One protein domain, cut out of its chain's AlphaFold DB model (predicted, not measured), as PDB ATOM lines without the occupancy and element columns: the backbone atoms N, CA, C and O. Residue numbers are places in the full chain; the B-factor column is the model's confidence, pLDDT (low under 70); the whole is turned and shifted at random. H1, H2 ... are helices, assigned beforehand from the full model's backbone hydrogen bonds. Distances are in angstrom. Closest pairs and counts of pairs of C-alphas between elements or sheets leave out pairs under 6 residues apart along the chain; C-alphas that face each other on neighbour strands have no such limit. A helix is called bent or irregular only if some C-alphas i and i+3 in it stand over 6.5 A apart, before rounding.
ATOM      1  N   SER A   5      42.262  14.679 -52.172       82.00
ATOM      2  CA  SER A   5      42.105  13.480 -53.004       82.00
ATOM      3  C   SER A   5      41.532  12.269 -52.262       82.00
ATOM      4  O   SER A   5      40.760  11.513 -52.847       82.00
ATOM      5  N   GLU A   6      41.873  12.075 -50.987       85.88
ATOM      6  CA  GLU A   6      41.383  10.958 -50.167       85.88
ATOM      7  C   GLU A   6      39.903  11.143 -49.825       85.88
ATOM      8  O   GLU A   6      39.107  10.229 -50.031       85.88
ATOM      9  N   PHE A   7      39.511  12.352 -49.415       89.19
ATOM     10  CA  PHE A   7      38.110  12.683 -49.154       89.19
ATOM     11  C   PHE A   7      37.237  12.537 -50.407       89.19
ATOM     12  O   PHE A   7      36.182  11.903 -50.364       89.19
ATOM     13  N   VAL A   8      37.690  13.064 -51.551       92.38
ATOM     14  CA  VAL A   8      36.964  12.924 -52.825       92.38
ATOM     15  C   VAL A   8      36.825  11.454 -53.214       92.38
ATOM     16  O   VAL A   8      35.742  11.028 -53.615       92.38
ATOM     17  N   THR A   9      37.891  10.665 -53.053       92.06
ATOM     18  CA  THR A   9      37.845   9.222 -53.307       92.06
ATOM     19  C   THR A   9      36.815   8.555 -52.404       92.06
ATOM     20  O   THR A   9      35.955   7.839 -52.912       92.06
ATOM     21  N   TYR A  10      36.844   8.840 -51.101       92.94
ATOM     22  CA  TYR A  10      35.913   8.294 -50.118       92.94
ATOM     23  C   TYR A  10      34.456   8.575 -50.495       92.94
ATOM     24  O   TYR A  10      33.673   7.644 -50.670       92.94
ATOM     25  N   VAL A  11      34.100   9.843 -50.710       93.44
ATOM     26  CA  VAL A  11      32.726  10.246 -51.043       93.44
ATOM     27  C   VAL A  11      32.291   9.681 -52.396       93.44
ATOM     28  O   VAL A  11      31.143   9.269 -52.557       93.44
ATOM     29  N   SER A  12      33.202   9.577 -53.371       94.19
ATOM     30  CA  SER A  12      32.884   9.005 -54.686       94.19
ATOM     31  C   SER A  12      32.435   7.540 -54.624       94.19
ATOM     32  O   SER A  12      31.725   7.088 -55.529       94.19
ATOM     33  N   ARG A  13      32.770   6.816 -53.542       94.62
ATOM     34  CA  ARG A  13      32.316   5.438 -53.306       94.62
ATOM     35  C   ARG A  13      30.798   5.336 -53.170       94.62
ATOM     36  O   ARG A  13      30.273   4.257 -53.399       94.62
ATOM     37  N   VAL A  14      30.068   6.435 -52.943       95.19
ATOM     38  CA  VAL A  14      28.591   6.449 -53.008       95.19
ATOM     39  C   VAL A  14      28.052   5.888 -54.334       95.19
ATOM     40  O   VAL A  14      26.972   5.311 -54.386       95.19
ATOM     41  N   ARG A  15      28.832   5.976 -55.421       94.25
ATOM     42  CA  ARG A  15      28.492   5.386 -56.729       94.25
ATOM     43  C   ARG A  15      28.461   3.851 -56.723       94.25
ATOM     44  O   ARG A  15      27.959   3.265 -57.673       94.25
ATOM     45  N   GLN A  16      29.008   3.217 -55.687       95.19
ATOM     46  CA  GLN A  16      29.017   1.766 -55.483       95.19
ATOM     47  C   GLN A  16      27.776   1.274 -54.725       95.19
ATOM     48  O   GLN A  16      27.642   0.075 -54.500       95.19
ATOM     49  N   PHE A  17      26.885   2.176 -54.301       96.44
ATOM     50  CA  PHE A  17      25.681   1.803 -53.570       96.44
ATOM     51  C   PHE A  17      24.742   0.953 -54.421       96.44
ATOM     52  O   PHE A  17      24.352   1.322 -55.532       96.44
ATOM     53  N   GLU A  18      24.286  -0.144 -53.832       95.62
ATOM     54  CA  GLU A  18      23.150  -0.903 -54.328       95.62
ATOM     55  C   GLU A  18      21.829  -0.283 -53.847       95.62
ATOM     56  O   GLU A  18      21.791   0.619 -53.008       95.62
ATOM     57  N   ARG A  19      20.695  -0.794 -54.340       95.94
ATOM     58  CA  ARG A  19      19.362  -0.298 -53.945       95.94
ATOM     59  C   ARG A  19      19.137  -0.334 -52.432       95.94
ATOM     60  O   ARG A  19      18.552   0.593 -51.881       95.94
ATOM     61  N   VAL A  20      19.601  -1.393 -51.767       94.19
ATOM     62  CA  VAL A  20      19.478  -1.538 -50.308       94.19
ATOM     63  C   VAL A  20      20.364  -0.527 -49.581       94.19
ATOM     64  O   VAL A  20      19.947   0.016 -48.562       94.19
ATOM     65  N   ASP A  21      21.555  -0.233 -50.109       94.12
ATOM     66  CA  ASP A  21      22.437   0.788 -49.539       94.12
ATOM     67  C   ASP A  21      21.789   2.169 -49.621       94.12
ATOM     68  O   ASP A  21      21.756   2.878 -48.619       94.12
ATOM     69  N   TRP A  22      21.192   2.506 -50.769       96.19
ATOM     70  CA  TRP A  22      20.433   3.744 -50.933       96.19
ATOM     71  C   TRP A  22      19.264   3.844 -49.965       96.19
ATOM     72  O   TRP A  22      19.136   4.867 -49.305       96.19
ATOM     73  N   LEU A  23      18.453   2.789 -49.835       95.62
ATOM     74  CA  LEU A  23      17.325   2.762 -48.901       95.62
ATOM     75  C   LEU A  23      17.784   3.082 -47.472       95.62
ATOM     76  O   LEU A  23      17.228   3.970 -46.825       95.62
ATOM     77  N   VAL A  24      18.807   2.372 -46.991       91.81
ATOM     78  CA  VAL A  24      19.368   2.555 -45.646       91.81
ATOM     79  C   VAL A  24      19.947   3.960 -45.491       91.81
ATOM     80  O   VAL A  24      19.620   4.646 -44.525       91.81
ATOM     81  N   TYR A  25      20.737   4.419 -46.463       94.75
ATOM     82  CA  TYR A  25      21.343   5.749 -46.460       94.75
ATOM     83  C   TYR A  25      20.294   6.856 -46.382       94.75
ATOM     84  O   TYR A  25      20.347   7.699 -45.490       94.75
ATOM     85  N   THR A  26      19.298   6.839 -47.272       95.12
ATOM     86  CA  THR A  26      18.250   7.865 -47.297       95.12
ATOM     87  C   THR A  26      17.374   7.819 -46.057       95.12
ATOM     88  O   THR A  26      16.935   8.866 -45.600       95.12
ATOM     89  N   SER A  27      17.141   6.632 -45.488       93.56
ATOM     90  CA  SER A  27      16.342   6.498 -44.267       93.56
ATOM     91  C   SER A  27      17.068   7.113 -43.072       93.56
ATOM     92  O   SER A  27      16.472   7.895 -42.338       93.56
ATOM     93  N   TRP A  28      18.361   6.824 -42.903       90.06
ATOM     94  CA  TRP A  28      19.142   7.345 -41.779       90.06
ATOM     95  C   TRP A  28      19.488   8.820 -41.921       90.06
ATOM     96  O   TRP A  28      19.203   9.607 -41.021       90.06
ATOM     97  N   VAL A  29      20.047   9.218 -43.063       93.94
ATOM     98  CA  VAL A  29      20.370  10.627 -43.319       93.94
ATOM     99  C   VAL A  29      19.089  11.459 -43.336       93.94
ATOM    100  O   VAL A  29      19.056  12.541 -42.759       93.94
ATOM    101  N   GLY A  30      18.009  10.931 -43.918       94.88
ATOM    102  CA  GLY A  30      16.694  11.567 -43.908       94.88
ATOM    103  C   GLY A  30      16.119  11.723 -42.502       94.88
ATOM    104  O   GLY A  30      15.621  12.799 -42.187       94.88
ATOM    105  N   LEU A  31      16.233  10.711 -41.635       94.25
ATOM    106  CA  LEU A  31      15.820  10.810 -40.231       94.25
ATOM    107  C   LEU A  31      16.584  11.922 -39.500       94.25
ATOM    108  O   LEU A  31      15.972  12.751 -38.826       94.25
ATOM    109  N   MET A  32      17.910  11.974 -39.664       95.50
ATOM    110  CA  MET A  32      18.744  12.983 -39.008       95.50
ATOM    111  C   MET A  32      18.471  14.394 -39.531       95.50
ATOM    112  O   MET A  32      18.320  15.324 -38.743       95.50
ATOM    113  N   LEU A  33      18.333  14.564 -40.848       96.56
ATOM    114  CA  LEU A  33      17.907  15.836 -41.434       96.56
ATOM    115  C   LEU A  33      16.488  16.211 -40.994       96.56
ATOM    116  O   LEU A  33      16.214  17.381 -40.751       96.56
ATOM    117  N   GLY A  34      15.602  15.229 -40.822       96.81
ATOM    118  CA  GLY A  34      14.278  15.416 -40.241       96.81
ATOM    119  C   GLY A  34      14.351  16.030 -38.844       96.81
ATOM    120  O   GLY A  34      13.644  16.997 -38.581       96.81
ATOM    121  N   LEU A  35      15.253  15.552 -37.978       96.44
ATOM    122  CA  LEU A  35      15.493  16.162 -36.666       96.44
ATOM    123  C   LEU A  35      15.981  17.614 -36.791       96.44
ATOM    124  O   LEU A  35      15.470  18.485 -36.084       96.44
ATOM    125  N   VAL A  36      16.923  17.890 -37.699       98.25
ATOM    126  CA  VAL A  36      17.439  19.249 -37.955       98.25
ATOM    127  C   VAL A  36      16.315  20.187 -38.386       98.25
ATOM    128  O   VAL A  36      16.143  21.252 -37.797       98.25
ATOM    129  N   PHE A  37      15.529  19.795 -39.388       98.25
ATOM    130  CA  PHE A  37      14.466  20.637 -39.927       98.25
ATOM    131  C   PHE A  37      13.273  20.753 -38.983       98.25
ATOM    132  O   PHE A  37      12.695  21.830 -38.891       98.25
ATOM    133  N   ALA A  38      12.918  19.697 -38.249       97.19
ATOM    134  CA  ALA A  38      11.831  19.756 -37.279       97.19
ATOM    135  C   ALA A  38      12.187  20.675 -36.105       97.19
ATOM    136  O   ALA A  38      11.428  21.588 -35.790       97.19
ATOM    137  N   SER A  39      13.356  20.484 -35.487       97.88
ATOM    138  CA  SER A  39      13.785  21.315 -34.353       97.88
ATOM    139  C   SER A  39      14.134  22.742 -34.784       97.88
ATOM    140  O   SER A  39      13.649  23.700 -34.188       97.88
ATOM    141  N   GLY A  40      14.910  22.900 -35.857       98.38
ATOM    142  CA  GLY A  40      15.277  24.203 -36.403       98.38
ATOM    143  C   GLY A  40      14.065  24.959 -36.931       98.38
ATOM    144  O   GLY A  40      13.887  26.123 -36.599       98.38
ATOM    145  N   GLY A  41      13.185  24.289 -37.675       98.19
ATOM    146  CA  GLY A  41      11.944  24.869 -38.183       98.19
ATOM    147  C   GLY A  41      10.996  25.299 -37.069       98.19
ATOM    148  O   GLY A  41      10.463  26.403 -37.140       98.19
ATOM    149  N   PHE A  42      10.836  24.494 -36.013       97.88
ATOM    150  CA  PHE A  42      10.042  24.866 -34.837       97.88
ATOM    151  C   PHE A  42      10.581  26.140 -34.170       97.88
ATOM    152  O   PHE A  42       9.832  27.094 -33.958       97.88
ATOM    153  N   LEU A  43      11.890  26.189 -33.891       98.50
ATOM    154  CA  LEU A  43      12.525  27.348 -33.258       98.50
ATOM    155  C   LEU A  43      12.496  28.587 -34.159       98.50
ATOM    156  O   LEU A  43      12.159  29.677 -33.703       98.50
ATOM    157  N   SER A  44      12.808  28.434 -35.448       98.44
ATOM    158  CA  SER A  44      12.744  29.522 -36.426       98.44
ATOM    159  C   SER A  44      11.329  30.053 -36.580       98.44
ATOM    160  O   SER A  44      11.153  31.266 -36.606       98.44
ATOM    161  N   PHE A  45      10.319  29.183 -36.627       98.38
ATOM    162  CA  PHE A  45       8.928  29.609 -36.687       98.38
ATOM    163  C   PHE A  45       8.558  30.456 -35.466       98.38
ATOM    164  O   PHE A  45       8.095  31.580 -35.645       98.38
ATOM    165  N   GLY A  46       8.833  29.989 -34.244       98.12
ATOM    166  CA  GLY A  46       8.577  30.779 -33.036       98.12
ATOM    167  C   GLY A  46       9.338  32.110 -33.031       98.12
ATOM    168  O   GLY A  46       8.748  33.163 -32.794       98.12
ATOM    169  N   ALA A  47      10.631  32.087 -33.366       98.19
ATOM    170  CA  ALA A  47      11.480  33.277 -33.366       98.19
ATOM    171  C   ALA A  47      11.021  34.336 -34.380       98.19
ATOM    172  O   ALA A  47      10.988  35.524 -34.058       98.19
ATOM    173  N   LEU A  48      10.603  33.916 -35.578       97.94
ATOM    174  CA  LEU A  48      10.042  34.807 -36.600       97.94
ATOM    175  C   LEU A  48       8.724  35.466 -36.158       97.94
ATOM    176  O   LEU A  48       8.366  36.514 -36.687       97.94
ATOM    177  N   HIS A  49       8.036  34.888 -35.171       97.56
ATOM    178  CA  HIS A  49       6.800  35.410 -34.586       97.56
ATOM    179  C   HIS A  49       7.010  36.035 -33.194       97.56
ATOM    180  O   HIS A  49       6.049  36.262 -32.462       97.56
ATOM    181  N   GLY A  50       8.259  36.341 -32.826       97.75
ATOM    182  CA  GLY A  50       8.591  37.086 -31.610       97.75
ATOM    183  C   GLY A  50       8.799  36.243 -30.350       97.75
ATOM    184  O   GLY A  50       9.006  36.815 -29.281       97.75
ATOM    185  N   VAL A  51       8.787  34.908 -30.444       98.38
ATOM    186  CA  VAL A  51       9.157  34.039 -29.317       98.38
ATOM    187  C   VAL A  51      10.663  34.128 -29.077       98.38
ATOM    188  O   VAL A  51      11.470  33.925 -29.985       98.38
ATOM    189  N   VAL A  52      11.058  34.409 -27.837       97.94
ATOM    190  CA  VAL A  52      12.470  34.486 -27.452       97.94
ATOM    191  C   VAL A  52      12.910  33.148 -26.875       97.94
ATOM    192  O   VAL A  52      12.488  32.755 -25.789       97.94
ATOM    193  N   PHE A  53      13.796  32.466 -27.593       98.38
ATOM    194  CA  PHE A  53      14.421  31.235 -27.119       98.38
ATOM    195  C   PHE A  53      15.776  31.513 -26.464       98.38
ATOM    196  O   PHE A  53      16.516  32.384 -26.932       98.38
ATOM    197  N   PRO A  54      16.152  30.748 -25.424       98.06
ATOM    198  CA  PRO A  54      17.517  30.765 -24.921       98.06
ATOM    199  C   PRO A  54      18.485  30.238 -25.990       98.06
ATOM    200  O   PRO A  54      18.116  29.406 -26.826       98.06
ATOM    201  N   ALA A  55      19.740  30.693 -25.955       97.31
ATOM    202  CA  ALA A  55      20.758  30.296 -26.931       97.31
ATOM    203  C   ALA A  55      20.956  28.770 -26.975       97.31
ATOM    204  O   ALA A  55      21.194  28.200 -28.037       97.31
ATOM    205  N   GLU A  56      20.796  28.093 -25.838       97.44
ATOM    206  CA  GLU A  56      20.963  26.647 -25.716       97.44
ATOM    207  C   GLU A  56      19.919  25.843 -26.502       97.44
ATOM    208  O   GLU A  56      20.224  24.735 -26.939       97.44
ATOM    209  N   ALA A  57      18.729  26.402 -26.760       98.31
ATOM    210  CA  ALA A  57      17.736  25.756 -27.620       98.31
ATOM    211  C   ALA A  57      18.259  25.606 -29.058       98.31
ATOM    212  O   ALA A  57      18.031  24.584 -29.696       98.31
ATOM    213  N   TRP A  58      19.037  26.575 -29.550       98.50
ATOM    214  CA  TRP A  58      19.613  26.551 -30.900       98.50
ATOM    215  C   TRP A  58      20.775  25.569 -31.058       98.50
ATOM    216  O   TRP A  58      21.098  25.175 -32.180       98.50
ATOM    217  N   LEU A  59      21.377  25.118 -29.953       98.56
ATOM    218  CA  LEU A  59      22.403  24.074 -29.988       98.56
ATOM    219  C   LEU A  59      21.828  22.715 -30.409       98.56
ATOM    220  O   LEU A  59      22.574  21.900 -30.947       98.56
ATOM    221  N   LEU A  60      20.521  22.488 -30.227       98.06
ATOM    222  CA  LEU A  60      19.835  21.284 -30.699       98.06
ATOM    223  C   LEU A  60      19.919  21.146 -32.232       98.06
ATOM    224  O   LEU A  60      20.607  20.231 -32.688       98.06
ATOM    225  N   PRO A  61      19.313  22.028 -33.053       98.44
ATOM    226  CA  PRO A  61      19.405  21.900 -34.507       98.44
ATOM    227  C   PRO A  61      20.833  22.083 -35.032       98.44
ATOM    228  O   PRO A  61      21.199  21.444 -36.016       98.44
ATOM    229  N   ALA A  62      21.661  22.913 -34.385       98.56
ATOM    230  CA  ALA A  62      23.049  23.109 -34.801       98.56
ATOM    231  C   ALA A  62      23.900  21.845 -34.594       98.56
ATOM    232  O   ALA A  62      24.578  21.397 -35.518       98.56
ATOM    233  N   GLY A  63      23.834  21.236 -33.405       98.44
ATOM    234  CA  GLY A  63      24.517  19.977 -33.111       98.44
ATOM    235  C   GLY A  63      23.986  18.830 -33.970       98.44
ATOM    236  O   GLY A  63      24.775  18.079 -34.544       98.44
ATOM    237  N   ALA A  64      22.661  18.754 -34.152       98.12
ATOM    238  CA  ALA A  64      22.027  17.783 -35.037       98.12
ATOM    239  C   ALA A  64      22.506  17.923 -36.492       98.12
ATOM    240  O   ALA A  64      22.699  16.911 -37.157       98.12
ATOM    241  N   LEU A  65      22.741  19.144 -36.987       98.44
ATOM    242  CA  LEU A  65      23.247  19.369 -38.344       98.44
ATOM    243  C   LEU A  65      24.685  18.873 -38.497       98.44
ATOM    244  O   LEU A  65      24.982  18.164 -39.456       98.44
ATOM    245  N   VAL A  66      25.565  19.203 -37.546       98.62
ATOM    246  CA  VAL A  66      26.949  18.699 -37.540       98.62
ATOM    247  C   VAL A  66      26.954  17.169 -37.524       98.62
ATOM    248  O   VAL A  66      27.629  16.546 -38.342       98.62
ATOM    249  N   PHE A  67      26.140  16.570 -36.653       97.19
ATOM    250  CA  PHE A  67      25.980  15.123 -36.554       97.19
ATOM    251  C   PHE A  67      25.440  14.504 -37.852       97.19
ATOM    252  O   PHE A  67      25.992  13.525 -38.344       97.19
ATOM    253  N   ALA A  68      24.393  15.089 -38.443       97.50
ATOM    254  CA  ALA A  68      23.770  14.594 -39.668       97.50
ATOM    255  C   ALA A  68      24.748  14.596 -40.849       97.50
ATOM    256  O   ALA A  68      24.807  13.622 -41.596       97.50
ATOM    257  N   LEU A  69      25.534  15.666 -41.003       97.62
ATOM    258  CA  LEU A  69      26.548  15.760 -42.054       97.62
ATOM    259  C   LEU A  69      27.667  14.736 -41.851       97.62
ATOM    260  O   LEU A  69      28.096  14.101 -42.814       97.62
ATOM    261  N   ALA A  70      28.109  14.547 -40.608       97.00
ATOM    262  CA  ALA A  70      29.146  13.580 -40.281       97.00
ATOM    263  C   ALA A  70      28.682  12.135 -40.532       97.00
ATOM    264  O   ALA A  70      29.369  11.398 -41.236       97.00
ATOM    265  N   ILE A  71      27.476  11.762 -40.082       94.25
ATOM    266  CA  ILE A  71      26.869  10.456 -40.392       94.25
ATOM    267  C   ILE A  71      26.665  10.270 -41.893       94.25
ATOM    268  O   ILE A  71      26.881   9.176 -42.411       94.25
ATOM    269  N   ALA A  72      26.249  11.310 -42.620       96.31
ATOM    270  CA  ALA A  72      26.045  11.214 -44.063       96.31
ATOM    271  C   ALA A  72      27.340  10.893 -44.820       96.31
ATOM    272  O   ALA A  72      27.279  10.255 -45.872       96.31
ATOM    273  N   ILE A  73      28.495  11.317 -44.302       96.31
ATOM    274  CA  ILE A  73      29.804  10.941 -44.838       96.31
ATOM    275  C   ILE A  73      30.156   9.531 -44.366       96.31
ATOM    276  O   ILE A  73      30.348   8.659 -45.206       96.31
ATOM    277  N   ASP A  74      30.159   9.284 -43.058       93.88
ATOM    278  CA  ASP A  74      30.531   8.001 -42.445       93.88
ATOM    279  C   ASP A  74      29.771   6.796 -43.032       93.88
ATOM    280  O   ASP A  74      30.345   5.773 -43.424       93.88
ATOM    281  N   THR A  75      28.463   6.969 -43.244       93.44
ATOM    282  CA  THR A  75      27.597   5.928 -43.806       93.44
ATOM    283  C   THR A  75      28.072   5.483 -45.195       93.44
ATOM    284  O   THR A  75      27.869   4.328 -45.567       93.44
ATOM    285  N   ILE A  76      28.750   6.338 -45.973       95.00
ATOM    286  CA  ILE A  76      29.324   5.936 -47.267       95.00
ATOM    287  C   ILE A  76      30.352   4.818 -47.068       95.00
ATOM    288  O   ILE A  76      30.298   3.818 -47.788       95.00
ATOM    289  N   GLY A  77      31.244   4.934 -46.081       90.56
ATOM    290  CA  GLY A  77      32.207   3.885 -45.743       90.56
ATOM    291  C   GLY A  77      31.526   2.621 -45.231       90.56
ATOM    292  O   GLY A  77      31.815   1.526 -45.723       90.56
ATOM    293  N   HIS A  78      30.553   2.763 -44.326       91.12
ATOM    294  CA  HIS A  78      29.783   1.633 -43.782       91.12
ATOM    295  C   HIS A  78      29.063   0.828 -44.868       91.12
ATOM    296  O   HIS A  78      28.939  -0.396 -44.784       91.12
ATOM    297  N   ARG A  79      28.602   1.511 -45.918       90.19
ATOM    298  CA  ARG A  79      27.910   0.908 -47.059       90.19
ATOM    299  C   ARG A  79      28.826   0.607 -48.239       90.19
ATOM    300  O   ARG A  79      28.315   0.300 -49.309       90.19
ATOM    301  N   THR A  80      30.146   0.654 -48.081       88.88
ATOM    302  CA  THR A  80      31.084   0.283 -49.153       88.88
ATOM    303  C   THR A  80      32.258  -0.527 -48.621       88.88
ATOM    304  O   THR A  80      32.286  -1.741 -48.802       88.88
ATOM    305  N   VAL A  81      33.195   0.121 -47.935       84.69
ATOM    306  CA  VAL A  81      34.479  -0.462 -47.519       84.69
ATOM    307  C   VAL A  81      34.341  -1.356 -46.293       84.69
ATOM    308  O   VAL A  81      34.997  -2.390 -46.209       84.69
ATOM    309  N   TYR A  82      33.464  -0.994 -45.357       81.50
ATOM    310  CA  TYR A  82      33.437  -1.610 -44.027       81.50
ATOM    311  C   TYR A  82      32.314  -2.640 -43.844       81.50
ATOM    312  O   TYR A  82      32.171  -3.201 -42.758       81.50
ATOM    313  N   LYS A  83      31.539  -2.939 -44.903       78.75
ATOM    314  CA  LYS A  83      30.337  -3.798 -44.847       78.75
ATOM    315  C   LYS A  83      30.564  -5.117 -44.105       78.75
ATOM    316  O   LYS A  83      29.742  -5.497 -43.279       78.75
ATOM    317  N   GLU A  84      31.643  -5.827 -44.427       78.00
ATOM    318  CA  GLU A  84      31.896  -7.162 -43.868       78.00
ATOM    319  C   GLU A  84      32.357  -7.109 -42.410       78.00
ATOM    320  O   GLU A  84      31.945  -7.939 -41.606       78.00
ATOM    321  N   VAL A  85      33.147  -6.097 -42.040       72.62
ATOM    322  CA  VAL A  85      33.622  -5.913 -40.659       72.62
ATOM    323  C   VAL A  85      32.462  -5.506 -39.740       72.62
ATOM    324  O   VAL A  85      32.341  -6.008 -38.624       72.62
ATOM    325  N   LEU A  86      31.541  -4.685 -40.250       74.06
ATOM    326  CA  LEU A  86      30.367  -4.197 -39.521       74.06
ATOM    327  C   LEU A  86      29.274  -5.248 -39.291       74.06
ATOM    328  O   LEU A  86      28.387  -5.028 -38.469       74.06
ATOM    329  N   ARG A  87      29.320  -6.402 -39.970       75.75
ATOM    330  CA  ARG A  87      28.376  -7.514 -39.726       75.75
ATOM    331  C   ARG A  87      28.579  -8.197 -38.369       75.75
ATOM    332  O   ARG A  87      27.752  -9.021 -37.985       75.75
ATOM    333  N   GLY A  88      29.673  -7.889 -37.674       77.75
ATOM    334  CA  GLY A  88      29.998  -8.422 -36.354       77.75
ATOM    335  C   GLY A  88      29.394  -7.626 -35.192       77.75
ATOM    336  O   GLY A  88      28.317  -7.041 -35.285       77.75
ATOM    337  N   ALA A  89      30.111  -7.613 -34.066       83.81
ATOM    338  CA  ALA A  89      29.672  -6.967 -32.827       83.81
ATOM    339  C   ALA A  89      29.452  -5.450 -32.967       83.81
ATOM    340  O   ALA A  89      28.557  -4.901 -32.327       83.81
ATOM    341  N   GLU A  90      30.228  -4.790 -33.825       85.75
ATOM    342  CA  GLU A  90      30.164  -3.343 -34.043       85.75
ATOM    343  C   GLU A  90      28.792  -2.895 -34.561       85.75
ATOM    344  O   GLU A  90      28.181  -1.998 -33.987       85.75
ATOM    345  N   GLY A  91      28.213  -3.598 -35.542       87.56
ATOM    346  CA  GLY A  91      26.867  -3.287 -36.031       87.56
ATOM    347  C   GLY A  91      25.783  -3.408 -34.952       87.56
ATOM    348  O   GLY A  91      24.805  -2.656 -34.964       87.56
ATOM    349  N   PHE A  92      25.954  -4.313 -33.984       90.94
ATOM    350  CA  PHE A  92      25.027  -4.448 -32.858       90.94
ATOM    351  C   PHE A  92      25.190  -3.316 -31.832       90.94
ATOM    352  O   PHE A  92      24.190  -2.759 -31.376       90.94
ATOM    353  N   VAL A  93      26.430  -2.929 -31.513       93.81
ATOM    354  CA  VAL A  93      26.724  -1.759 -30.663       93.81
ATOM    355  C   VAL A  93      26.150  -0.484 -31.283       93.81
ATOM    356  O   VAL A  93      25.503   0.304 -30.588       93.81
ATOM    357  N   HIS A  94      26.287  -0.326 -32.599       90.81
ATOM    358  CA  HIS A  94      25.710   0.785 -33.345       90.81
ATOM    359  C   HIS A  94      24.177   0.815 -33.196       90.81
ATOM    360  O   HIS A  94      23.598   1.846 -32.844       90.81
ATOM    361  N   ALA A  95      23.498  -0.325 -33.371       92.00
ATOM    362  CA  ALA A  95      22.044  -0.412 -33.215       92.00
ATOM    363  C   ALA A  95      21.569  -0.020 -31.802       92.00
ATOM    364  O   ALA A  95      20.578   0.701 -31.666       92.00
ATOM    365  N   ILE A  96      22.284  -0.447 -30.754       95.81
ATOM    366  CA  ILE A  96      21.983  -0.051 -29.369       95.81
ATOM    367  C   ILE A  96      22.185   1.457 -29.182       95.81
ATOM    368  O   ILE A  96      21.316   2.124 -28.618       95.81
ATOM    369  N   THR A  97      23.293   2.002 -29.686       95.94
ATOM    370  CA  THR A  97      23.603   3.438 -29.604       95.94
ATOM    371  C   THR A  97      22.495   4.278 -30.232       95.94
ATOM    372  O   THR A  97      21.989   5.202 -29.589       95.94
ATOM    373  N   ILE A  98      22.051   3.912 -31.441       93.75
ATOM    374  CA  ILE A  98      20.937   4.572 -32.135       93.75
ATOM    375  C   ILE A  98      19.659   4.477 -31.309       93.75
ATOM    376  O   ILE A  98      18.994   5.491 -31.093       93.75
ATOM    377  N   PHE A  99      19.305   3.276 -30.841       96.75
ATOM    378  CA  PHE A  99      18.092   3.078 -30.055       96.75
ATOM    379  C   PHE A  99      18.081   3.979 -28.815       96.75
ATOM    380  O   PHE A  99      17.095   4.679 -28.571       96.75
ATOM    381  N   CYS A 100      19.184   4.016 -28.065       98.25
ATOM    382  CA  CYS A 100      19.337   4.872 -26.895       98.25
ATOM    383  C   CYS A 100      19.244   6.364 -27.255       98.25
ATOM    384  O   CYS A 100      18.476   7.092 -26.623       98.25
ATOM    385  N   GLY A 101      19.963   6.807 -28.290       96.56
ATOM    386  CA  GLY A 101      19.977   8.202 -28.731       96.56
ATOM    387  C   GLY A 101      18.595   8.686 -29.176       96.56
ATOM    388  O   GLY A 101      18.052   9.628 -28.596       96.56
ATOM    389  N   VAL A 102      17.973   7.990 -30.131       96.38
ATOM    390  CA  VAL A 102      16.647   8.345 -30.670       96.38
ATOM    391  C   VAL A 102      15.584   8.307 -29.577       96.38
ATOM    392  O   VAL A 102      14.822   9.263 -29.421       96.38
ATOM    393  N   THR A 103      15.544   7.235 -28.782       98.06
ATOM    394  CA  THR A 103      14.528   7.097 -27.732       98.06
ATOM    395  C   THR A 103      14.699   8.176 -26.666       98.06
ATOM    396  O   THR A 103      13.706   8.744 -26.220       98.06
ATOM    397  N   SER A 104      15.933   8.539 -26.296       98.12
ATOM    398  CA  SER A 104      16.157   9.633 -25.344       98.12
ATOM    399  C   SER A 104      15.619  10.980 -25.848       98.12
ATOM    400  O   SER A 104      14.981  11.694 -25.076       98.12
ATOM    401  N   CYS A 105      15.772  11.287 -27.141       97.44
ATOM    402  CA  CYS A 105      15.227  12.500 -27.761       97.44
ATOM    403  C   CYS A 105      13.690  12.512 -27.728       97.44
ATOM    404  O   CYS A 105      13.077  13.503 -27.332       97.44
ATOM    405  N   VAL A 106      13.052  11.390 -28.081       97.44
ATOM    406  CA  VAL A 106      11.586  11.244 -28.015       97.44
ATOM    407  C   VAL A 106      11.079  11.434 -26.583       97.44
ATOM    408  O   VAL A 106      10.088  12.130 -26.357       97.44
ATOM    409  N   LEU A 107      11.772  10.859 -25.599       98.38
ATOM    410  CA  LEU A 107      11.407  10.996 -24.192       98.38
ATOM    411  C   LEU A 107      11.642  12.414 -23.662       98.38
ATOM    412  O   LEU A 107      10.851  12.881 -22.848       98.38
ATOM    413  N   LEU A 108      12.667  13.125 -24.141       97.69
ATOM    414  CA  LEU A 108      12.870  14.543 -23.833       97.69
ATOM    415  C   LEU A 108      11.718  15.407 -24.358       97.69
ATOM    416  O   LEU A 108      11.270  16.301 -23.636       97.69
ATOM    417  N   CYS A 109      11.190  15.119 -25.552       97.06
ATOM    418  CA  CYS A 109       9.957  15.746 -26.036       97.06
ATOM    419  C   CYS A 109       8.765  15.406 -25.129       97.06
ATOM    420  O   CYS A 109       8.049  16.302 -24.687       97.06
ATOM    421  N   ALA A 110       8.564  14.127 -24.797       97.31
ATOM    422  CA  ALA A 110       7.458  13.690 -23.939       97.31
ATOM    423  C   ALA A 110       7.530  14.295 -22.520       97.31
ATOM    424  O   ALA A 110       6.503  14.586 -21.895       97.31
ATOM    425  N   ALA A 111       8.743  14.552 -22.025       97.06
ATOM    426  CA  ALA A 111       8.997  15.190 -20.738       97.06
ATOM    427  C   ALA A 111       8.527  16.653 -20.671       97.06
ATOM    428  O   ALA A 111       8.438  17.189 -19.565       97.06
ATOM    429  N   TYR A 112       8.185  17.289 -21.801       95.69
ATOM    430  CA  TYR A 112       7.515  18.594 -21.804       95.69
ATOM    431  C   TYR A 112       6.168  18.535 -21.067       95.69
ATOM    432  O   TYR A 112       5.897  19.386 -20.225       95.69
ATOM    433  N   GLN A 113       5.354  17.502 -21.320       94.75
ATOM    434  CA  GLN A 113       4.056  17.332 -20.653       94.75
ATOM    435  C   GLN A 113       4.153  16.516 -19.359       94.75
ATOM    436  O   GLN A 113       3.496  16.839 -18.375       94.75
ATOM    437  N   GLN A 114       4.966  15.455 -19.341       96.31
ATOM    438  CA  GLN A 114       5.059  14.535 -18.199       96.31
ATOM    439  C   GLN A 114       6.489  14.435 -17.672       96.31
ATOM    440  O   GLN A 114       7.129  13.379 -17.696       96.31
ATOM    441  N   ARG A 115       6.992  15.563 -17.166       96.12
ATOM    442  CA  ARG A 115       8.369  15.703 -16.683       96.12
ATOM    443  C   ARG A 115       8.770  14.597 -15.707       96.12
ATOM    444  O   ARG A 115       9.784  13.939 -15.920       96.12
ATOM    445  N   ALA A 116       7.970  14.350 -14.671       94.38
ATOM    446  CA  ALA A 116       8.301  13.382 -13.623       94.38
ATOM    447  C   ALA A 116       8.506  11.948 -14.150       94.38
ATOM    448  O   ALA A 116       9.377  11.239 -13.657       94.38
ATOM    449  N   VAL A 117       7.740  11.541 -15.167       96.94
ATOM    450  CA  VAL A 117       7.771  10.176 -15.712       96.94
ATOM    451  C   VAL A 117       8.954   9.985 -16.657       96.94
ATOM    452  O   VAL A 117       9.667   8.989 -16.569       96.94
ATOM    453  N   PHE A 118       9.184  10.944 -17.556       98.31
ATOM    454  CA  PHE A 118      10.109  10.743 -18.673       98.31
ATOM    455  C   PHE A 118      11.533  11.252 -18.429       98.31
ATOM    456  O   PHE A 118      12.442  10.818 -19.132       98.31
ATOM    457  N   THR A 119      11.766  12.091 -17.411       98.12
ATOM    458  CA  THR A 119      13.110  12.639 -17.132       98.12
ATOM    459  C   THR A 119      14.141  11.541 -16.882       98.12
ATOM    460  O   THR A 119      15.201  11.537 -17.503       98.12
ATOM    461  N   ILE A 120      13.848  10.603 -15.974       98.12
ATOM    462  CA  ILE A 120      14.818   9.574 -15.577       98.12
ATOM    463  C   ILE A 120      15.099   8.609 -16.742       98.12
ATOM    464  O   ILE A 120      16.273   8.440 -17.078       98.12
ATOM    465  N   PRO A 121      14.088   8.029 -17.425       98.56
ATOM    466  CA  PRO A 121      14.333   7.199 -18.602       98.56
ATOM    467  C   PRO A 121      15.102   7.925 -19.716       98.56
ATOM    468  O   PRO A 121      16.032   7.350 -20.281       98.56
ATOM    469  N   ALA A 122      14.782   9.196 -19.994       98.50
ATOM    470  CA  ALA A 122      15.515   9.995 -20.975       98.50
ATOM    471  C   ALA A 122      16.990  10.169 -20.584       98.50
ATOM    472  O   ALA A 122      17.871  10.031 -21.435       98.50
ATOM    473  N   ALA A 123      17.273  10.446 -19.307       98.50
ATOM    474  CA  ALA A 123      18.633  10.630 -18.801       98.50
ATOM    475  C   ALA A 123      19.451   9.338 -18.891       98.50
ATOM    476  O   ALA A 123      20.579   9.361 -19.381       98.50
ATOM    477  N   VAL A 124      18.866   8.208 -18.481       98.69
ATOM    478  CA  VAL A 124      19.509   6.890 -18.570       98.69
ATOM    479  C   VAL A 124      19.837   6.550 -20.021       98.69
ATOM    480  O   VAL A 124      20.968   6.171 -20.317       98.69
ATOM    481  N   LEU A 125      18.887   6.728 -20.942       98.75
ATOM    482  CA  LEU A 125      19.112   6.433 -22.356       98.75
ATOM    483  C   LEU A 125      20.102   7.403 -23.009       98.75
ATOM    484  O   LEU A 125      20.931   6.965 -23.803       98.75
ATOM    485  N   THR A 126      20.097   8.682 -22.620       98.62
ATOM    486  CA  THR A 126      21.141   9.628 -23.044       98.62
ATOM    487  C   THR A 126      22.512   9.130 -22.586       98.62
ATOM    488  O   THR A 126      23.416   8.987 -23.403       98.62
ATOM    489  N   ALA A 127      22.674   8.801 -21.302       98.50
ATOM    490  CA  ALA A 127      23.945   8.322 -20.766       98.50
ATOM    491  C   ALA A 127      24.416   7.040 -21.469       98.50
ATOM    492  O   ALA A 127      25.575   6.947 -21.873       98.50
ATOM    493  N   LEU A 128      23.509   6.082 -21.681       98.44
ATOM    494  CA  LEU A 128      23.804   4.853 -22.411       98.44
ATOM    495  C   LEU A 128      24.222   5.121 -23.858       98.44
ATOM    496  O   LEU A 128      25.163   4.486 -24.321       98.44
ATOM    497  N   SER A 129      23.605   6.081 -24.556       98.12
ATOM    498  CA  SER A 129      24.043   6.431 -25.912       98.12
ATOM    499  C   SER A 129      25.491   6.928 -25.944       98.12
ATOM    500  O   SER A 129      26.227   6.549 -26.848       98.12
ATOM    501  N   PHE A 130      25.954   7.680 -24.937       97.94
ATOM    502  CA  PHE A 130      27.365   8.073 -24.842       97.94
ATOM    503  C   PHE A 130      28.271   6.892 -24.497       97.94
ATOM    504  O   PHE A 130      29.316   6.731 -25.119       97.94
ATOM    505  N   VAL A 131      27.870   6.043 -23.544       98.19
ATOM    506  CA  VAL A 131      28.637   4.840 -23.180       98.19
ATOM    507  C   VAL A 131      28.844   3.945 -24.397       98.19
ATOM    508  O   VAL A 131      29.981   3.583 -24.693       98.19
ATOM    509  N   TYR A 132      27.778   3.623 -25.129       97.44
ATOM    510  CA  TYR A 132      27.897   2.791 -26.321       97.44
ATOM    511  C   TYR A 132      28.603   3.514 -27.474       97.44
ATOM    512  O   TYR A 132      29.349   2.851 -28.183       97.44
ATOM    513  N   SER A 133      28.508   4.848 -27.586       95.94
ATOM    514  CA  SER A 133      29.343   5.612 -28.534       95.94
ATOM    515  C   SER A 133      30.837   5.460 -28.225       95.94
ATOM    516  O   SER A 133      31.632   5.313 -29.141       95.94
ATOM    517  N   PHE A 134      31.256   5.460 -26.953       97.19
ATOM    518  CA  PHE A 134      32.667   5.232 -26.604       97.19
ATOM    519  C   PHE A 134      33.129   3.805 -26.906       97.19
ATOM    520  O   PHE A 134      34.282   3.596 -27.284       97.19
ATOM    521  N   VAL A 135      32.245   2.821 -26.725       96.31
ATOM    522  CA  VAL A 135      32.527   1.429 -27.102       96.31
ATOM    523  C   VAL A 135      32.682   1.316 -28.616       96.31
ATOM    524  O   VAL A 135      33.646   0.708 -29.072       96.31
ATOM    525  N   ASP A 136      31.773   1.925 -29.377       93.62
ATOM    526  CA  ASP A 136      31.828   2.019 -30.837       93.62
ATOM    527  C   ASP A 136      33.150   2.658 -31.282       93.62
ATOM    528  O   ASP A 136      33.934   2.050 -32.006       93.62
ATOM    529  N   GLU A 137      33.494   3.817 -30.722       94.94
ATOM    530  CA  GLU A 137      34.738   4.536 -31.004       94.94
ATOM    531  C   GLU A 137      35.989   3.677 -30.773       94.94
ATOM    532  O   GLU A 137      36.945   3.740 -31.546       94.94
ATOM    533  N   ALA A 138      35.989   2.814 -29.753       94.56
ATOM    534  CA  ALA A 138      37.084   1.875 -29.535       94.56
ATOM    535  C   ALA A 138      37.235   0.867 -30.692       94.56
ATOM    536  O   ALA A 138      38.368   0.543 -31.063       94.56
ATOM    537  N   PHE A 139      36.132   0.402 -31.296       92.00
ATOM    538  CA  PHE A 139      36.175  -0.422 -32.510       92.00
ATOM    539  C   PHE A 139      36.750   0.358 -33.697       92.00
ATOM    540  O   PHE A 139      37.627  -0.168 -34.389       92.00
ATOM    541  N   HIS A 140      36.353   1.621 -33.886       92.25
ATOM    542  CA  HIS A 140      36.885   2.482 -34.950       92.25
ATOM    543  C   HIS A 140      38.393   2.718 -34.804       92.25
ATOM    544  O   HIS A 140      39.150   2.512 -35.756       92.25
ATOM    545  N   TRP A 141      38.869   3.043 -33.597       93.38
ATOM    546  CA  TRP A 141      40.303   3.198 -33.332       93.38
ATOM    547  C   TRP A 141      41.080   1.901 -33.505       93.38
ATOM    548  O   TRP A 141      42.189   1.923 -34.045       93.38
ATOM    549  N   HIS A 142      40.520   0.771 -33.072       91.88
ATOM    550  CA  HIS A 142      41.140  -0.528 -33.298       91.88
ATOM    551  C   HIS A 142      41.275  -0.813 -34.799       91.88
ATOM    552  O   HIS A 142      42.370  -1.136 -35.267       91.88
ATOM    553  N   ARG A 143      40.202  -0.607 -35.572       89.44
ATOM    554  CA  ARG A 143      40.203  -0.761 -37.032       89.44
ATOM    555  C   ARG A 143      41.237   0.157 -37.692       89.44
ATOM    556  O   ARG A 143      41.983  -0.298 -38.564       89.44
ATOM    557  N   TYR A 144      41.347   1.397 -37.223       90.62
ATOM    558  CA  TYR A 144      42.296   2.381 -37.742       90.62
ATOM    559  C   TYR A 144      43.742   1.983 -37.456       90.62
ATOM    560  O   TYR A 144      44.579   1.957 -38.361       90.62
ATOM    561  N   ALA A 145      44.034   1.569 -36.221       91.94
ATOM    562  CA  ALA A 145      45.353   1.077 -35.832       91.94
ATOM    563  C   ALA A 145      45.759  -0.185 -36.614       91.94
ATOM    564  O   ALA A 145      46.929  -0.355 -36.962       91.94
ATOM    565  N   SER A 146      44.792  -1.044 -36.953       89.81
ATOM    566  CA  SER A 146      44.991  -2.231 -37.791       89.81
ATOM    567  C   SER A 146      45.021  -1.946 -39.300       89.81
ATOM    568  O   SER A 146      45.108  -2.894 -40.077       89.81
ATOM    569  N   LYS A 147      45.000  -0.672 -39.727       84.81
ATOM    570  CA  LYS A 147      45.011  -0.228 -41.139       84.81
ATOM    571  C   LYS A 147      43.816  -0.715 -41.966       84.81
ATOM    572  O   LYS A 147      43.922  -0.870 -43.180       84.81
ATOM    573  N   ASN A 148      42.690  -0.938 -41.300       79.62
ATOM    574  CA  ASN A 148      41.443  -1.385 -41.911       79.62
ATOM    575  C   ASN A 148      40.398  -0.256 -42.011       79.62
ATOM    576  O   ASN A 148      39.282  -0.522 -42.440       79.62
ATOM    577  N   SER A 149      40.751   0.977 -41.632       83.12
ATOM    578  CA  SER A 149      39.970   2.203 -41.849       83.12
ATOM    579  C   SER A 149      40.859   3.371 -42.272       83.12
ATOM    580  O   SER A 149      42.090   3.288 -42.227       83.12
ATOM    581  N   ASP A 150      40.228   4.455 -42.718       86.75
ATOM    582  CA  ASP A 150      40.887   5.666 -43.199       86.75
ATOM    583  C   ASP A 150      40.627   6.888 -42.302       86.75
ATOM    584  O   ASP A 150      39.857   6.856 -41.341       86.75
ATOM    585  N   GLN A 151      41.331   7.989 -42.580       91.50
ATOM    586  CA  GLN A 151      41.224   9.197 -41.756       91.50
ATOM    587  C   GLN A 151      39.848   9.854 -41.871       91.50
ATOM    588  O   GLN A 151      39.434  10.555 -40.951       91.50
ATOM    589  N   VAL A 152      39.162   9.678 -43.004       92.94
ATOM    590  CA  VAL A 152      37.861  10.309 -43.258       92.94
ATOM    591  C   VAL A 152      36.819   9.773 -42.283       92.94
ATOM    592  O   VAL A 152      36.059  10.558 -41.718       92.94
ATOM    593  N   GLU A 153      36.835   8.468 -42.025       91.94
ATOM    594  CA  GLU A 153      36.009   7.840 -40.993       91.94
ATOM    595  C   GLU A 153      36.299   8.421 -39.601       91.94
ATOM    596  O   GLU A 153      35.393   8.932 -38.949       91.94
ATOM    597  N   MET A 154      37.571   8.476 -39.187       94.81
ATOM    598  CA  MET A 154      37.938   8.989 -37.856       94.81
ATOM    599  C   MET A 154      37.544  10.460 -37.650       94.81
ATOM    600  O   MET A 154      37.110  10.855 -36.568       94.81
ATOM    601  N   TRP A 155      37.662  11.294 -38.689       95.25
ATOM    602  CA  TRP A 155      37.171  12.675 -38.632       95.25
ATOM    603  C   TRP A 155      35.649  12.739 -38.554       95.25
ATOM    604  O   TRP A 155      35.120  13.568 -37.814       95.25
ATOM    605  N   SER A 156      34.947  11.874 -39.286       95.00
ATOM    606  CA  SER A 156      33.485  11.797 -39.223       95.00
ATOM    607  C   SER A 156      33.039  11.439 -37.804       95.00
ATOM    608  O   SER A 156      32.213  12.145 -37.237       95.00
ATOM    609  N   HIS A 157      33.684  10.460 -37.175       95.44
ATOM    610  CA  HIS A 157      33.456  10.067 -35.784       95.44
ATOM    611  C   HIS A 157      33.672  11.199 -34.778       95.44
ATOM    612  O   HIS A 157      32.819  11.459 -33.926       95.44
ATOM    613  N   LEU A 158      34.754  11.965 -34.924       96.38
ATOM    614  CA  LEU A 158      34.966  13.152 -34.098       96.38
ATOM    615  C   LEU A 158      33.798  14.146 -34.217       96.38
ATOM    616  O   LEU A 158      33.306  14.652 -33.206       96.38
ATOM    617  N   PHE A 159      33.334  14.431 -35.438       97.81
ATOM    618  CA  PHE A 159      32.210  15.347 -35.649       97.81
ATOM    619  C   PHE A 159      30.865  14.759 -35.205       97.81
ATOM    620  O   PHE A 159      30.012  15.518 -34.744       97.81
ATOM    621  N   ILE A 160      30.689  13.437 -35.256       96.88
ATOM    622  CA  ILE A 160      29.561  12.726 -34.641       96.88
ATOM    623  C   ILE A 160      29.562  12.992 -33.130       96.88
ATOM    624  O   ILE A 160      28.556  13.458 -32.598       96.88
ATOM    625  N   PHE A 161      30.686  12.814 -32.431       97.12
ATOM    626  CA  PHE A 161      30.770  13.112 -30.995       97.12
ATOM    627  C   PHE A 161      30.495  14.578 -30.667       97.12
ATOM    628  O   PHE A 161      29.738  14.866 -29.738       97.12
ATOM    629  N   ILE A 162      31.082  15.507 -31.427       98.38
ATOM    630  CA  ILE A 162      30.864  16.945 -31.233       98.38
ATOM    631  C   ILE A 162      29.387  17.284 -31.449       98.38
ATOM    632  O   ILE A 162      28.765  17.887 -30.579       98.38
ATOM    633  N   GLY A 163      28.806  16.862 -32.574       98.31
ATOM    634  CA  GLY A 163      27.413  17.135 -32.910       98.31
ATOM    635  C   GLY A 163      26.441  16.544 -31.890       98.31
ATOM    636  O   GLY A 163      25.590  17.264 -31.368       98.31
ATOM    637  N   HIS A 164      26.615  15.265 -31.535       97.88
ATOM    638  CA  HIS A 164      25.792  14.578 -30.539       97.88
ATOM    639  C   HIS A 164      25.913  15.232 -29.158       97.88
ATOM    640  O   HIS A 164      24.903  15.525 -28.519       97.88
ATOM    641  N   GLY A 165      27.140  15.522 -28.718       98.19
ATOM    642  CA  GLY A 165      27.420  16.191 -27.452       98.19
ATOM    643  C   GLY A 165      26.784  17.575 -27.371       98.19
ATOM    644  O   GLY A 165      26.039  17.855 -26.432       98.19
ATOM    645  N   THR A 166      27.020  18.429 -28.370       98.69
ATOM    646  CA  THR A 166      26.433  19.775 -28.445       98.69
ATOM    647  C   THR A 166      24.909  19.720 -28.440       98.69
ATOM    648  O   THR A 166      24.278  20.444 -27.668       98.69
ATOM    649  N   MET A 167      24.327  18.831 -29.250       98.25
ATOM    650  CA  MET A 167      22.885  18.632 -29.329       98.25
ATOM    651  C   MET A 167      22.303  18.224 -27.973       98.25
ATOM    652  O   MET A 167      21.403  18.892 -27.469       98.25
ATOM    653  N   MET A 168      22.826  17.161 -27.356       98.44
ATOM    654  CA  MET A 168      22.262  16.625 -26.117       98.44
ATOM    655  C   MET A 168      22.482  17.558 -24.933       98.44
ATOM    656  O   MET A 168      21.559  17.757 -24.148       98.44
ATOM    657  N   VAL A 169      23.656  18.180 -24.802       98.44
ATOM    658  CA  VAL A 169      23.913  19.149 -23.725       98.44
ATOM    659  C   VAL A 169      23.005  20.370 -23.869       98.44
ATOM    660  O   VAL A 169      22.397  20.793 -22.883       98.44
ATOM    661  N   GLY A 170      22.860  20.904 -25.085       98.44
ATOM    662  CA  GLY A 170      21.941  22.005 -25.374       98.44
ATOM    663  C   GLY A 170      20.493  21.653 -25.044       98.44
ATOM    664  O   GLY A 170      19.817  22.393 -24.327       98.44
ATOM    665  N   TRP A 171      20.042  20.474 -25.479       98.31
ATOM    666  CA  TRP A 171      18.682  20.003 -25.229       98.31
ATOM    667  C   TRP A 171      18.414  19.798 -23.736       98.31
ATOM    668  O   TRP A 171      17.434  20.325 -23.209       98.31
ATOM    669  N   TRP A 172      19.307  19.118 -23.015       98.56
ATOM    670  CA  TRP A 172      19.182  18.945 -21.569       98.56
ATOM    671  C   TRP A 172      19.170  20.282 -20.834       98.56
ATOM    672  O   TRP A 172      18.383  20.466 -19.904       98.56
ATOM    673  N   ARG A 173      19.990  21.250 -21.258       98.56
ATOM    674  CA  ARG A 173      19.970  22.591 -20.673       98.56
ATOM    675  C   ARG A 173      18.632  23.290 -20.916       98.56
ATOM    676  O   ARG A 173      18.054  23.808 -19.962       98.56
ATOM    677  N   TRP A 174      18.102  23.241 -22.136       98.31
ATOM    678  CA  TRP A 174      16.789  23.800 -22.472       98.31
ATOM    679  C   TRP A 174      15.646  23.128 -21.690       98.31
ATOM    680  O   TRP A 174      14.780  23.813 -21.141       98.31
ATOM    681  N   PHE A 175      15.701  21.804 -21.525       98.12
ATOM    682  CA  PHE A 175      14.796  21.033 -20.670       98.12
ATOM    683  C   PHE A 175      14.846  21.494 -19.203       98.12
ATOM    684  O   PHE A 175      13.808  21.693 -18.558       98.12
ATOM    685  N   TRP A 176      16.043  21.695 -18.644       98.00
ATOM    686  CA  TRP A 176      16.216  22.166 -17.265       98.00
ATOM    687  C   TRP A 176      15.698  23.583 -17.041       98.00
ATOM    688  O   TRP A 176      15.174  23.862 -15.968       98.00
ATOM    689  N   LEU A 177      15.758  24.434 -18.064       97.81
ATOM    690  CA  LEU A 177      15.145  25.763 -18.048       97.81
ATOM    691  C   LEU A 177      13.610  25.727 -18.141       97.81
ATOM    692  O   LEU A 177      12.976  26.769 -18.022       97.81
ATOM    693  N   GLY A 178      13.008  24.549 -18.334       97.25
ATOM    694  CA  GLY A 178      11.558  24.395 -18.438       97.25
ATOM    695  C   GLY A 178      11.019  24.551 -19.857       97.25
ATOM    696  O   GLY A 178       9.840  24.841 -20.011       97.25
ATOM    697  N   TYR A 179      11.860  24.356 -20.879       97.94
ATOM    698  CA  TYR A 179      11.489  24.533 -22.286       97.94
ATOM    699  C   TYR A 179      10.850  25.903 -22.610       97.94
ATOM    700  O   TYR A 179       9.794  25.954 -23.249       97.94
ATOM    701  N   PRO A 180      11.468  27.031 -22.201       98.25
ATOM    702  CA  PRO A 180      10.963  28.361 -22.546       98.25
ATOM    703  C   PRO A 180      10.793  28.510 -24.064       98.25
ATOM    704  O   PRO A 180      11.655  28.065 -24.830       98.25
ATOM    705  N   GLY A 181       9.675  29.115 -24.477       97.88
ATOM    706  CA  GLY A 181       9.295  29.345 -25.871       97.88
ATOM    707  C   GLY A 181       8.482  28.219 -26.521       97.88
ATOM    708  O   GLY A 181       7.886  28.429 -27.580       97.88
ATOM    709  N   VAL A 182       8.431  27.015 -25.932       97.69
ATOM    710  CA  VAL A 182       7.690  25.889 -26.532       97.69
ATOM    711  C   VAL A 182       6.182  26.122 -26.490       97.69
ATOM    712  O   VAL A 182       5.524  25.926 -27.509       97.69
ATOM    713  N   ALA A 183       5.638  26.560 -25.350       97.88
ATOM    714  CA  ALA A 183       4.198  26.781 -25.197       97.88
ATOM    715  C   ALA A 183       3.702  27.859 -26.171       97.88
ATOM    716  O   ALA A 183       2.756  27.637 -26.924       97.88
ATOM    717  N   GLU A 184       4.410  28.985 -26.215       98.06
ATOM    718  CA  GLU A 184       4.102  30.126 -27.071       98.06
ATOM    719  C   GLU A 184       4.144  29.732 -28.552       98.06
ATOM    720  O   GLU A 184       3.270  30.104 -29.333       98.06
ATOM    721  N   THR A 185       5.126  28.920 -28.943       97.69
ATOM    722  CA  THR A 185       5.252  28.445 -30.326       97.69
ATOM    723  C   THR A 185       4.144  27.462 -30.703       97.69
ATOM    724  O   THR A 185       3.611  27.535 -31.810       97.69
ATOM    725  N   LEU A 186       3.748  26.564 -29.795       96.62
ATOM    726  CA  LEU A 186       2.627  25.646 -30.023       96.62
ATOM    727  C   LEU A 186       1.296  26.393 -30.164       96.62
ATOM    728  O   LEU A 186       0.499  26.054 -31.040       96.62
ATOM    729  N   GLU A 187       1.069  27.435 -29.361       97.12
ATOM    730  CA  GLU A 187      -0.102  28.301 -29.515       97.12
ATOM    731  C   GLU A 187      -0.129  29.000 -30.876       97.12
ATOM    732  O   GLU A 187      -1.194  29.124 -31.478       97.12
ATOM    733  N   LEU A 188       1.027  29.442 -31.380       96.31
ATOM    734  CA  LEU A 188       1.129  30.032 -32.714       96.31
ATOM    735  C   LEU A 188       0.791  29.014 -33.810       96.31
ATOM    736  O   LEU A 188       0.025  29.344 -34.713       96.31
ATOM    737  N   PHE A 189       1.285  27.775 -33.715       92.69
ATOM    738  CA  PHE A 189       0.913  26.711 -34.657       92.69
ATOM    739  C   PHE A 189      -0.594  26.446 -34.660       92.69
ATOM    740  O   PHE A 189      -1.188  26.370 -35.731       92.69
ATOM    741  N   ALA A 190      -1.218  26.378 -33.481       92.19
ATOM    742  CA  ALA A 190      -2.657  26.148 -33.344       92.19
ATOM    743  C   ALA A 190      -3.534  27.282 -33.911       92.19
ATOM    744  O   ALA A 190      -4.736  27.100 -34.071       92.19
ATOM    745  N   ARG A 191      -2.963  28.463 -34.179       91.38
ATOM    746  CA  ARG A 191      -3.667  29.586 -34.824       91.38
ATOM    747  C   ARG A 191      -3.524  29.587 -36.346       91.38
ATOM    748  O   ARG A 191      -4.292  30.275 -37.011       91.38
ATOM    749  N   VAL A 192      -2.511  28.902 -36.878       87.50
ATOM    750  CA  VAL A 192      -2.168  28.896 -38.310       87.50
ATOM    751  C   VAL A 192      -2.638  27.615 -39.009       87.50
ATOM    752  O   VAL A 192      -2.914  27.658 -40.208       87.50
ATOM    753  N   LEU A 193      -2.728  26.502 -38.275       74.06
ATOM    754  CA  LEU A 193      -3.264  25.209 -38.725       74.06
ATOM    755  C   LEU A 193      -4.745  25.066 -38.364       74.06
ATOM    756  O   LEU A 193      -5.479  24.484 -39.192       74.06
TER     757      LEU A 193
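Overview. This is residues 5 to 193 of the 193 residues of an uncharacterized protein of uncultured bacterium (UniProt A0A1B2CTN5). Five long helices run roughly along one long axis, set side by side as a C in cross-section in the order H2, H3, H6, H5, H4, with H2 and H4 apart at its two tips. The short helices H1 and H7 lie crosswise at opposite ends, H1 packing on H3 and H6, H7 on H2. The printed part has 189 residues with seven named helices, H1 to H7 in chain order, and no named strand; its class is all helix. It is compact, with a radius of gyration of the C-alphas of 18.1 A, yet elongated, spanning 53 by 32 by 27 A.

Arrangement. H1, residues 5 to 16, is about perpendicular to H3, residues 55 to 78, at 73 degrees; H1 residues 10 to 14 touch H3 residues 73 to 77, the closest C-alphas being those of Val 14 and Ile 76, 5.8 A apart. H1 only just touches H6, residues 151 to 176, with 3 pairs of C-alphas within 8 A, the closest those of Phe 7 and Val 152 at 6.4 A. H2, residues 19 to 48, and H3 form a helical hairpin at a shallow tilt of 12 degrees, opposite ways; the closest C-alphas, Val 36 and Pro 61, are 4.8 A apart. H3 has a kink of 26 degrees near residue 72. H3 and H6, the two hubs, touch with 56 pairs of C-alphas within 8 A, the closest being Gly 63 and Gly 163 at 4.1 A. H4, residues 89 to 110, H5, residues 115 to 145, and H6 make an up and down bundle, each running against the one before. H4 and H5 form a hairpin, their closest C-alphas, Ser 104 and Ala 122, 4.4 A apart; H5 and H6 form another, His 140 and Met 154 being closest at 7.2 A. H7, residues 182 to 192, touches H2 residues 42 to 46 about perpendicular, at 86 degrees, with the C-alphas of Gly 46 and Thr 185 closest at 4.9 A. Every O i to N i+4 pair is within hydrogen-bond range in H2, H4, H6 and H7; in H1 it is 5 of 8, in H3 15 of 20, in H5 25 of 27.

Along the chain. H1 begins at C-alpha 5 (42.105, 13.480, -53.004). H2 is 40.3 A from first to last C-alpha, H3 34.5 A, H4 31.6 A, H5 44.1 A and H6 37.3 A. H5 is irregular, with C-alphas 117 and 120 7.1 A apart. H7 ends at C-alpha 192 (-2.168, 28.896, -38.310).

Size, cuts and confidence. The C-alphas farthest apart, Ser 146 and Arg 191, are 58.2 A apart. The printed part has no cut and no long link. Mean pLDDT of the printed part is 94.6, and no printed residue is under 70.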